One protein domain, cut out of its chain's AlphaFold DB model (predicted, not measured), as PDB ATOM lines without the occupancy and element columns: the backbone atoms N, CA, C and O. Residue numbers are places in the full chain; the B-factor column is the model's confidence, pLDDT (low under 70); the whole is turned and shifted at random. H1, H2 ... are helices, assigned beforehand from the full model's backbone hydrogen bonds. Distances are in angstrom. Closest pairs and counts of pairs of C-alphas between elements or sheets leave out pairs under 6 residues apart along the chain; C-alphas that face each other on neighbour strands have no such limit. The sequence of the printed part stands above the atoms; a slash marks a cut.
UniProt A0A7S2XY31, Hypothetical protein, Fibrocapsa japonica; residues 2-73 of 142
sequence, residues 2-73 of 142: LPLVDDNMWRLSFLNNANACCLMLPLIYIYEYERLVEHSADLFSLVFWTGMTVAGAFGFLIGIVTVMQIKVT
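Overview. This is residues 2 to 73 of the 142 residues of the protein "Hypothetical protein" of Fibrocapsa japonica (UniProt A0A7S2XY31). Two long helices, H4 and H2, make a narrow open V, meeting near H4's end and H2's beginning; across the wide end, short H3 and residues 39 to 45 bridge them, and tiny H1 sits at H2's start. The printed part has 72 residues, with four named helices, H1 to H4 in order along the chain, which hold 60 of them, and no named strand; its class is all helix, and it is loose, with a radius of gyration of the C-alphas of 16.0 A and spans of 45 by 24 by 16 A.

Arrangement. H4, residues 46 to 72, touches H2, residues 9 to 31, with residues 63 to 67 alone, at a steep tilt of 41 degrees, opposite ways; the closest C-alphas, of Val 67 and Met 9, are 7.0 A apart. H1, residues 2 to 5, and H2 only just touch, only at the corner, with 3 pairs of C-alphas within 8 A, the closest Val 5 and Leu 12 at 6.5 A. H3, residues 33 to 38, is apart from H4. O i to N i+4 pairs are within hydrogen-bond range throughout H3 and H4, and 17 of 19 in H2.

Along the chain. H4 runs 38.9 A from C-alpha 46 at (35.293, 33.864, 19.127); H2 runs 31.4 A from C-alpha 9 at (9.406, 48.827, 35.578).

Size, cuts and confidence. The printed part has no cut and no long link; residues 2 to 7 have pLDDT under 70.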
ATOM      1  N   LEU A   2       9.557  51.587  44.031       56.38
ATOM      2  CA  LEU A   2       8.686  51.858  42.865       56.38
ATOM      3  C   LEU A   2       8.264  53.340  42.661       56.38
ATOM      4  O   LEU A   2       8.371  53.815  41.532       56.38
ATOM      5  N   PRO A   3       7.928  54.123  43.714       54.56
ATOM      6  CA  PRO A   3       7.568  55.539  43.550       54.56
ATOM      7  C   PRO A   3       8.734  56.455  43.145       54.56
ATOM      8  O   PRO A   3       8.508  57.575  42.718       54.56
ATOM      9  N   LEU A   4       9.985  56.002  43.303       59.66
ATOM     10  CA  LEU A   4      11.189  56.776  42.969       59.66
ATOM     11  C   LEU A   4      11.585  56.641  41.488       59.66
ATOM     12  O   LEU A   4      12.513  57.309  41.044       59.66
ATOM     13  N   VAL A   5      10.914  55.762  40.736       59.97
ATOM     14  CA  VAL A   5      11.192  55.474  39.316       59.97
ATOM     15  C   VAL A   5       9.908  55.619  38.483       59.97
ATOM     16  O   VAL A   5       9.694  54.889  37.519       59.97
ATOM     17  N   ASP A   6       9.023  56.541  38.869       65.19
ATOM     18  CA  ASP A   6       7.762  56.840  38.166       65.19
ATOM     19  C   ASP A   6       6.886  55.599  37.873       65.19
ATOM     20  O   ASP A   6       6.261  55.518  36.816       65.19
ATOM     21  N   ASP A   7       6.907  54.575  38.740       66.44
ATOM     22  CA  ASP A   7       6.243  53.274  38.515       66.44
ATOM     23  C   ASP A   7       6.621  52.566  37.189       66.44
ATOM     24  O   ASP A   7       5.978  51.607  36.744       66.44
ATOM     25  N   ASN A   8       7.718  52.983  36.548       77.50
ATOM     26  CA  ASN A   8       8.158  52.431  35.276       77.50
ATOM     27  C   ASN A   8       9.148  51.278  35.490       77.50
ATOM     28  O   ASN A   8      10.357  51.458  35.664       77.50
ATOM     29  N   MET A   9       8.627  50.056  35.403       74.06
ATOM     30  CA  MET A   9       9.406  48.827  35.578       74.06
ATOM     31  C   MET A   9      10.541  48.652  34.554       74.06
ATOM     32  O   MET A   9      11.544  48.010  34.863       74.06
ATOM     33  N   TRP A  10      10.436  49.245  33.362       78.19
ATOM     34  CA  TRP A  10      11.499  49.188  32.351       78.19
ATOM     35  C   TRP A  10      12.675  50.086  32.714       78.19
ATOM     36  O   TRP A  10      13.827  49.676  32.580       78.19
ATOM     37  N   ARG A  11      12.394  51.277  33.257       81.19
ATOM     38  CA  ARG A  11      13.429  52.152  33.824       81.19
ATOM     39  C   ARG A  11      14.118  51.484  35.008       81.19
ATOM     40  O   ARG A  11      15.340  51.536  35.101       81.19
ATOM     41  N   LEU A  12      13.355  50.804  35.864       79.81
ATOM     42  CA  LEU A  12      13.913  50.042  36.981       79.81
ATOM     43  C   LEU A  12      14.835  48.912  36.494       79.81
ATOM     44  O   LEU A  12      15.934  48.758  37.019       79.81
ATOM     45  N   SER A  13      14.423  48.157  35.471       83.19
ATOM     46  CA  SER A  13      15.243  47.090  34.877       83.19
ATOM     47  C   SER A  13      16.526  47.633  34.238       83.19
ATOM     48  O   SER A  13      17.604  47.082  34.461       83.19
ATOM     49  N   PHE A  14      16.437  48.750  33.512       86.19
ATOM     50  CA  PHE A  14      17.599  49.413  32.921       86.19
ATOM     51  C   PHE A  14      18.587  49.897  33.988       86.19
ATOM     52  O   PHE A  14      19.771  49.577  33.912       86.19
ATOM     53  N   LEU A  15      18.101  50.603  35.016       87.44
ATOM     54  CA  LEU A  15      18.932  51.068  36.130       87.44
ATOM     55  C   LEU A  15      19.567  49.902  36.890       87.44
ATOM     56  O   LEU A  15      20.736  49.974  37.258       87.44
ATOM     57  N   ASN A  16      18.830  48.808  37.086       88.06
ATOM     58  CA  ASN A  16      19.362  47.608  37.720       88.06
ATOM     59  C   ASN A  16      20.504  46.985  36.901       88.06
ATOM     60  O   ASN A  16      21.542  46.655  37.466       88.06
ATOM     61  N   ASN A  17      20.342  46.870  35.580       90.06
ATOM     62  CA  ASN A  17      21.388  46.338  34.703       90.06
ATOM     63  C   ASN A  17      22.608  47.266  34.630       90.06
ATOM     64  O   ASN A  17      23.735  46.788  34.722       90.06
ATOM     65  N   ALA A  18      22.402  48.582  34.538       91.06
ATOM     66  CA  ALA A  18      23.493  49.557  34.551       91.06
ATOM     67  C   ALA A  18      24.290  49.491  35.865       91.06
ATOM     68  O   ALA A  18      25.517  49.388  35.846       91.06
ATOM     69  N   ASN A  19      23.592  49.459  37.005       92.31
ATOM     70  CA  ASN A  19      24.224  49.292  38.313       92.31
ATOM     71  C   ASN A  19      24.966  47.953  38.416       92.31
ATOM     72  O   ASN A  19      26.075  47.919  38.942       92.31
ATOM     73  N   ALA A  20      24.399  46.865  37.888       91.88
ATOM     74  CA  ALA A  20      25.055  45.563  37.870       91.88
ATOM     75  C   ALA A  20      26.355  45.586  37.052       91.88
ATOM     76  O   ALA A  20      27.359  45.072  37.532       91.88
ATOM     77  N   CYS A  21      26.386  46.225  35.877       91.31
ATOM     78  CA  CYS A  21      27.619  46.389  35.099       91.31
ATOM     79  C   CYS A  21      28.689  47.158  35.889       91.31
ATOM     80  O   CYS A  21      29.828  46.704  35.978       91.31
ATOM     81  N   CYS A  22      28.317  48.279  36.512       93.88
ATOM     82  CA  CYS A  22      29.245  49.080  37.314       93.88
ATOM     83  C   CYS A  22      29.782  48.320  38.537       93.88
ATOM     84  O   CYS A  22      30.958  48.449  38.861       93.88
ATOM     85  N   LEU A  23      28.939  47.529  39.208       94.12
ATOM     86  CA  LEU A  23      29.320  46.766  40.401       94.12
ATOM     87  C   LEU A  23      30.090  45.483  40.071       94.12
ATOM     88  O   LEU A  23      30.973  45.095  40.833       94.12
ATOM     89  N   MET A  24      29.785  44.819  38.953       93.50
ATOM     90  CA  MET A  24      30.425  43.551  38.591       93.50
ATOM     91  C   MET A  24      31.867  43.727  38.120       93.50
ATOM     92  O   MET A  24      32.687  42.867  38.410       93.50
ATOM     93  N   LEU A  25      32.217  44.834  37.457       93.31
ATOM     94  CA  LEU A  25      33.595  45.079  37.003       93.31
ATOM     95  C   LEU A  25      34.647  45.042  38.136       93.31
ATOM     96  O   LEU A  25      35.613  44.288  38.004       93.31
ATOM     97  N   PRO A  26      34.492  45.774  39.260       94.50
ATOM     98  CA  PRO A  26      35.445  45.682  40.366       94.50
ATOM     99  C   PRO A  26      35.413  44.313  41.059       94.50
ATOM    100  O   PRO A  26      36.458  43.832  41.487       94.50
ATOM    101  N   LEU A  27      34.251  43.652  41.135       95.12
ATOM    102  CA  LEU A  27      34.145  42.301  41.701       95.12
ATOM    103  C   LEU A  27      34.914  41.273  40.860       95.12
ATOM    104  O   LEU A  27      35.674  40.484  41.414       95.12
ATOM    105  N   ILE A  28      34.778  41.315  39.532       94.38
ATOM    106  CA  ILE A  28      35.524  40.448  38.607       94.38
ATOM    107  C   ILE A  28      37.028  40.674  38.778       94.38
ATOM    108  O   ILE A  28      37.784  39.713  38.883       94.38
ATOM    109  N   TYR A  29      37.467  41.930  38.875       93.50
ATOM    110  CA  TYR A  29      38.880  42.234  39.092       93.50
ATOM    111  C   TYR A  29      39.408  41.705  40.436       93.50
ATOM    112  O   TYR A  29      40.537  41.240  40.510       93.50
ATOM    113  N   ILE A  30      38.622  41.745  41.511       95.94
ATOM    114  CA  ILE A  30      39.095  41.280  42.825       95.94
ATOM    115  C   ILE A  30      39.104  39.747  42.915       95.94
ATOM    116  O   ILE A  30      40.037  39.181  43.477       95.94
ATOM    117  N   TYR A  31      38.077  39.075  42.388       95.81
ATOM    118  CA  TYR A  31      37.867  37.640  42.623       95.81
ATOM    119  C   TYR A  31      38.310  36.730  41.474       95.81
ATOM    120  O   TYR A  31      38.620  35.568  41.714       95.81
ATOM    121  N   GLU A  32      38.339  37.227  40.238       94.44
ATOM    122  CA  GLU A  32      38.565  36.405  39.039       94.44
ATOM    123  C   GLU A  32      39.840  36.806  38.274       94.44
ATOM    124  O   GLU A  32      40.137  36.221  37.236       94.44
ATOM    125  N   TYR A  33      40.618  37.778  38.771       92.81
ATOM    126  CA  TYR A  33      41.805  38.291  38.074       92.81
ATOM    127  C   TYR A  33      42.850  37.215  37.777       92.81
ATOM    128  O   TYR A  33      43.317  37.129  36.645       92.81
ATOM    129  N   GLU A  34      43.183  36.365  38.753       93.62
ATOM    130  CA  GLU A  34      44.168  35.292  38.554       93.62
ATOM    131  C   GLU A  34      43.736  34.341  37.429       93.62
ATOM    132  O   GLU A  34      44.512  34.068  36.511       93.62
ATOM    133  N   ARG A  35      42.458  33.935  37.430       91.56
ATOM    134  CA  ARG A  35      41.873  33.083  36.386       91.56
ATOM    135  C   ARG A  35      41.877  33.776  35.019       91.56
ATOM    136  O   ARG A  35      42.140  33.121  34.011       91.56
ATOM    137  N   LEU A  36      41.612  35.085  34.980       90.75
ATOM    138  CA  LEU A  36      41.608  35.887  33.751       90.75
ATOM    139  C   LEU A  36      42.998  35.993  33.115       90.75
ATOM    140  O   LEU A  36      43.115  35.982  31.891       90.75
ATOM    141  N   VAL A  37      44.045  36.108  33.936       93.31
ATOM    142  CA  VAL A  37      45.435  36.163  33.462       93.31
ATOM    143  C   VAL A  37      45.872  34.797  32.937       93.31
ATOM    144  O   VAL A  37      46.432  34.720  31.840       93.31
ATOM    145  N   GLU A  38      45.560  33.726  33.674       94.69
ATOM    146  CA  GLU A  38      45.874  32.343  33.289       94.69
ATOM    147  C   GLU A  38      45.230  31.953  31.946       94.69
ATOM    148  O   GLU A  38      45.883  31.343  31.103       94.69
ATOM    149  N   HIS A  39      43.989  32.388  31.703       92.25
ATOM    150  CA  HIS A  39      43.222  32.089  30.486       92.25
ATOM    151  C   HIS A  39      43.115  33.294  29.536       92.25
ATOM    152  O   HIS A  39      42.163  33.425  28.768       92.25
ATOM    153  N   SER A  40      44.094  34.201  29.562       90.31
ATOM    154  CA  SER A  40      44.055  35.456  28.790       90.31
ATOM    155  C   SER A  40      43.945  35.260  27.273       90.31
ATOM    156  O   SER A  40      43.381  36.107  26.581       90.31
ATOM    157  N   ALA A  41      44.421  34.128  26.748       90.38
ATOM    158  CA  ALA A  41      44.259  33.766  25.341       90.38
ATOM    159  C   ALA A  41      42.785  33.530  24.954       90.38
ATOM    160  O   ALA A  41      42.373  33.901  23.851       90.38
ATOM    161  N   ASP A  42      41.969  32.989  25.865       88.88
ATOM    162  CA  ASP A  42      40.552  32.703  25.615       88.88
ATOM    163  C   ASP A  42      39.720  33.982  25.493       88.88
ATOM    164  O   ASP A  42      38.708  33.996  24.791       88.88
ATOM    165  N   LEU A  43      40.184  35.095  26.074       88.19
ATOM    166  CA  LEU A  43      39.546  36.407  25.932       88.19
ATOM    167  C   LEU A  43      39.540  36.912  24.483       88.19
ATOM    168  O   LEU A  43      38.739  37.782  24.148       88.19
ATOM    169  N   PHE A  44      40.395  36.376  23.610       91.75
ATOM    170  CA  PHE A  44      40.405  36.694  22.178       91.75
ATOM    171  C   PHE A  44      39.662  35.653  21.331       91.75
ATOM    172  O   PHE A  44      39.532  35.815  20.116       91.75
ATOM    173  N   SER A  45      39.149  34.588  21.950       93.94
ATOM    174  CA  SER A  45      38.439  33.522  21.255       93.94
ATOM    175  C   SER A  45      37.029  33.951  20.858       93.94
ATOM    176  O   SER A  45      36.230  34.423  21.671       93.94
ATOM    177  N   LEU A  46      36.669  33.697  19.600       94.12
ATOM    178  CA  LEU A  46      35.293  33.864  19.127       94.12
ATOM    179  C   LEU A  46      34.323  32.925  19.854       94.12
ATOM    180  O   LEU A  46      33.172  33.290  20.088       94.12
ATOM    181  N   VAL A  47      34.769  31.731  20.251       94.75
ATOM    182  CA  VAL A  47      33.926  30.772  20.987       94.75
ATOM    183  C   VAL A  47      33.573  31.322  22.368       94.75
ATOM    184  O   VAL A  47      32.420  31.241  22.789       94.75
ATOM    185  N   PHE A  48      34.537  31.957  23.038       92.94
ATOM    186  CA  PHE A  48      34.305  32.615  24.318       92.94
ATOM    187  C   PHE A  48      33.252  33.723  24.183       92.94
ATOM    188  O   PHE A  48      32.217  33.680  24.848       92.94
ATOM    189  N   TRP A  49      33.445  34.671  23.261       95.38
ATOM    190  CA  TRP A  49      32.514  35.793  23.098       95.38
ATOM    191  C   TRP A  49      31.135  35.384  22.588       95.38
ATOM    192  O   TRP A  49      30.137  35.978  23.000       95.38
ATOM    193  N   THR A  50      31.041  34.360  21.737       96.25
ATOM    194  CA  THR A  50      29.741  33.822  21.307       96.25
ATOM    195  C   THR A  50      29.009  33.171  22.474       96.25
ATOM    196  O   THR A  50      27.847  33.501  22.706       96.25
ATOM    197  N   GLY A  51      29.688  32.340  23.272       96.12
ATOM    198  CA  GLY A  51      29.125  31.761  24.493       96.12
ATOM    199  C   GLY A  51      28.654  32.829  25.483       96.12
ATOM    200  O   GLY A  51      27.512  32.785  25.945       96.12
ATOM    201  N   MET A  52      29.488  33.841  25.736       94.56
ATOM    202  CA  MET A  52      29.168  34.969  26.617       94.56
ATOM    203  C   MET A  52      27.983  35.791  26.105       94.56
ATOM    204  O   MET A  52      27.099  36.149  26.882       94.56
ATOM    205  N   THR A  53      27.919  36.054  24.799       95.94
ATOM    206  CA  THR A  53      26.823  36.824  24.192       95.94
ATOM    207  C   THR A  53      25.509  36.052  24.251       95.94
ATOM    208  O   THR A  53      24.482  36.623  24.612       95.94
ATOM    209  N   VAL A  54      25.526  34.749  23.954       97.50
ATOM    210  CA  VAL A  54      24.334  33.893  24.042       97.50
ATOM    211  C   VAL A  54      23.844  33.812  25.488       97.50
ATOM    212  O   VAL A  54      22.661  34.047  25.747       97.50
ATOM    213  N   ALA A  55      24.739  33.556  26.445       96.38
ATOM    214  CA  ALA A  55      24.397  33.538  27.865       96.38
ATOM    215  C   ALA A  55      23.840  34.894  28.334       96.38
ATOM    216  O   ALA A  55      22.815  34.936  29.017       96.38
ATOM    217  N   GLY A  56      24.457  36.002  27.912       94.50
ATOM    218  CA  GLY A  56      23.995  37.360  28.196       94.50
ATOM    219  C   GLY A  56      22.605  37.649  27.623       94.50
ATOM    220  O   GLY A  56      21.757  38.199  28.325       94.50
ATOM    221  N   ALA A  57      22.329  37.213  26.391       95.56
ATOM    222  CA  ALA A  57      21.017  37.357  25.764       95.56
ATOM    223  C   ALA A  57      19.927  36.605  26.546       95.56
ATOM    224  O   ALA A  57      18.886  37.182  26.864       95.56
ATOM    225  N   PHE A  58      20.172  35.347  26.932       96.56
ATOM    226  CA  PHE A  58      19.236  34.596  27.775       96.56
ATOM    227  C   PHE A  58      19.079  35.213  29.168       96.56
ATOM    228  O   PHE A  58      17.956  35.303  29.662       96.56
ATOM    229  N   GLY A  59      20.163  35.684  29.787       93.25
ATOM    230  CA  GLY A  59      20.113  36.386  31.072       93.25
ATOM    231  C   GLY A  59      19.244  37.645  31.010       93.25
ATOM    232  O   GLY A  59      18.388  37.853  31.872       93.25
ATOM    233  N   PHE A  60      19.388  38.433  29.945       90.88
ATOM    234  CA  PHE A  60      18.559  39.610  29.698       90.88
ATOM    235  C   PHE A  60      17.077  39.244  29.513       90.88
ATOM    236  O   PHE A  60      16.211  39.842  30.156       90.88
ATOM    237  N   LEU A  61      16.776  38.218  28.710       92.88
ATOM    238  CA  LEU A  61      15.407  37.725  28.514       92.88
ATOM    239  C   LEU A  61      14.780  37.224  29.821       92.88
ATOM    240  O   LEU A  61      13.632  37.556  30.117       92.88
ATOM    241  N   ILE A  62      15.531  36.478  30.637       93.06
ATOM    242  CA  ILE A  62      15.084  36.041  31.968       93.06
ATOM    243  C   ILE A  62      14.789  37.254  32.856       93.06
ATOM    244  O   ILE A  62      13.780  37.253  33.564       93.06
ATOM    245  N   GLY A  63      15.613  38.303  32.791       90.62
ATOM    246  CA  GLY A  63      15.373  39.568  33.486       90.62
ATOM    247  C   GLY A  63      14.047  40.219  33.081       90.62
ATOM    248  O   GLY A  63      13.256  40.591  33.950       90.62
ATOM    249  N   ILE A  64      13.749  40.284  31.779       90.12
ATOM    250  CA  ILE A  64      12.467  40.805  31.271       90.12
ATOM    251  C   ILE A  64      11.290  39.966  31.778       90.12
ATOM    252  O   ILE A  64      10.319  40.513  32.306       90.12
ATOM    253  N   VAL A  65      11.374  38.641  31.640       91.62
ATOM    254  CA  VAL A  65      10.313  37.722  32.079       91.62
ATOM    255  C   VAL A  65      10.082  37.840  33.584       91.62
ATOM    256  O   VAL A  65       8.936  37.871  34.019       91.62
ATOM    257  N   THR A  66      11.145  37.989  34.372       91.31
ATOM    258  CA  THR A  66      11.078  38.192  35.827       91.31
ATOM    259  C   THR A  66      10.303  39.462  36.176       91.31
ATOM    260  O   THR A  66       9.368  39.429  36.977       91.31
ATOM    261  N   VAL A  67      10.638  40.581  35.529       89.38
ATOM    262  CA  VAL A  67       9.940  41.860  35.721       89.38
ATOM    263  C   VAL A  67       8.463  41.735  35.337       89.38
ATOM    264  O   VAL A  67       7.589  42.172  36.088       89.38
ATOM    265  N   MET A  68       8.167  41.089  34.206       88.81
ATOM    266  CA  MET A  68       6.796  40.854  33.754       88.81
ATOM    267  C   MET A  68       6.017  39.956  34.725       88.81
ATOM    268  O   MET A  68       4.879  40.275  35.067       88.81
ATOM    269  N   GLN A  69       6.630  38.879  35.218       91.00
ATOM    270  CA  GLN A  69       6.025  37.958  36.177       91.00
ATOM    271  C   GLN A  69       5.680  38.674  37.484       91.00
ATOM    272  O   GLN A  69       4.569  38.517  37.989       91.00
ATOM    273  N   ILE A  70       6.592  39.494  38.012       90.31
ATOM    274  CA  ILE A  70       6.336  40.302  39.212       90.31
ATOM    275  C   ILE A  70       5.168  41.263  38.967       90.31
ATOM    276  O   ILE A  70       4.319  41.409  39.845       90.31
ATOM    277  N   LYS A  71       5.089  41.871  37.774       87.06
ATOM    278  CA  LYS A  71       4.025  42.818  37.404       87.06
ATOM    279  C   LYS A  71       2.634  42.191  37.430       87.06
ATOM    280  O   LYS A  71       1.699  42.816  37.917       87.06
ATOM    281  N   VAL A  72       2.490  40.989  36.871       88.00
ATOM    282  CA  VAL A  72       1.188  40.300  36.777       88.00
ATOM    283  C   VAL A  72       0.856  39.470  38.019       88.00
ATOM    284  O   VAL A  72      -0.254  38.957  38.131       88.00
ATOM    285  N   THR A  73       1.802  39.324  38.950       90.50
ATOM    286  CA  THR A  73       1.604  38.600  40.211       90.50
ATOM    287  C   THR A  73       1.918  39.494  41.415       90.50
ATOM    288  O   THR A  73       1.246  40.494  41.651       90.50
TER     289      THR A  73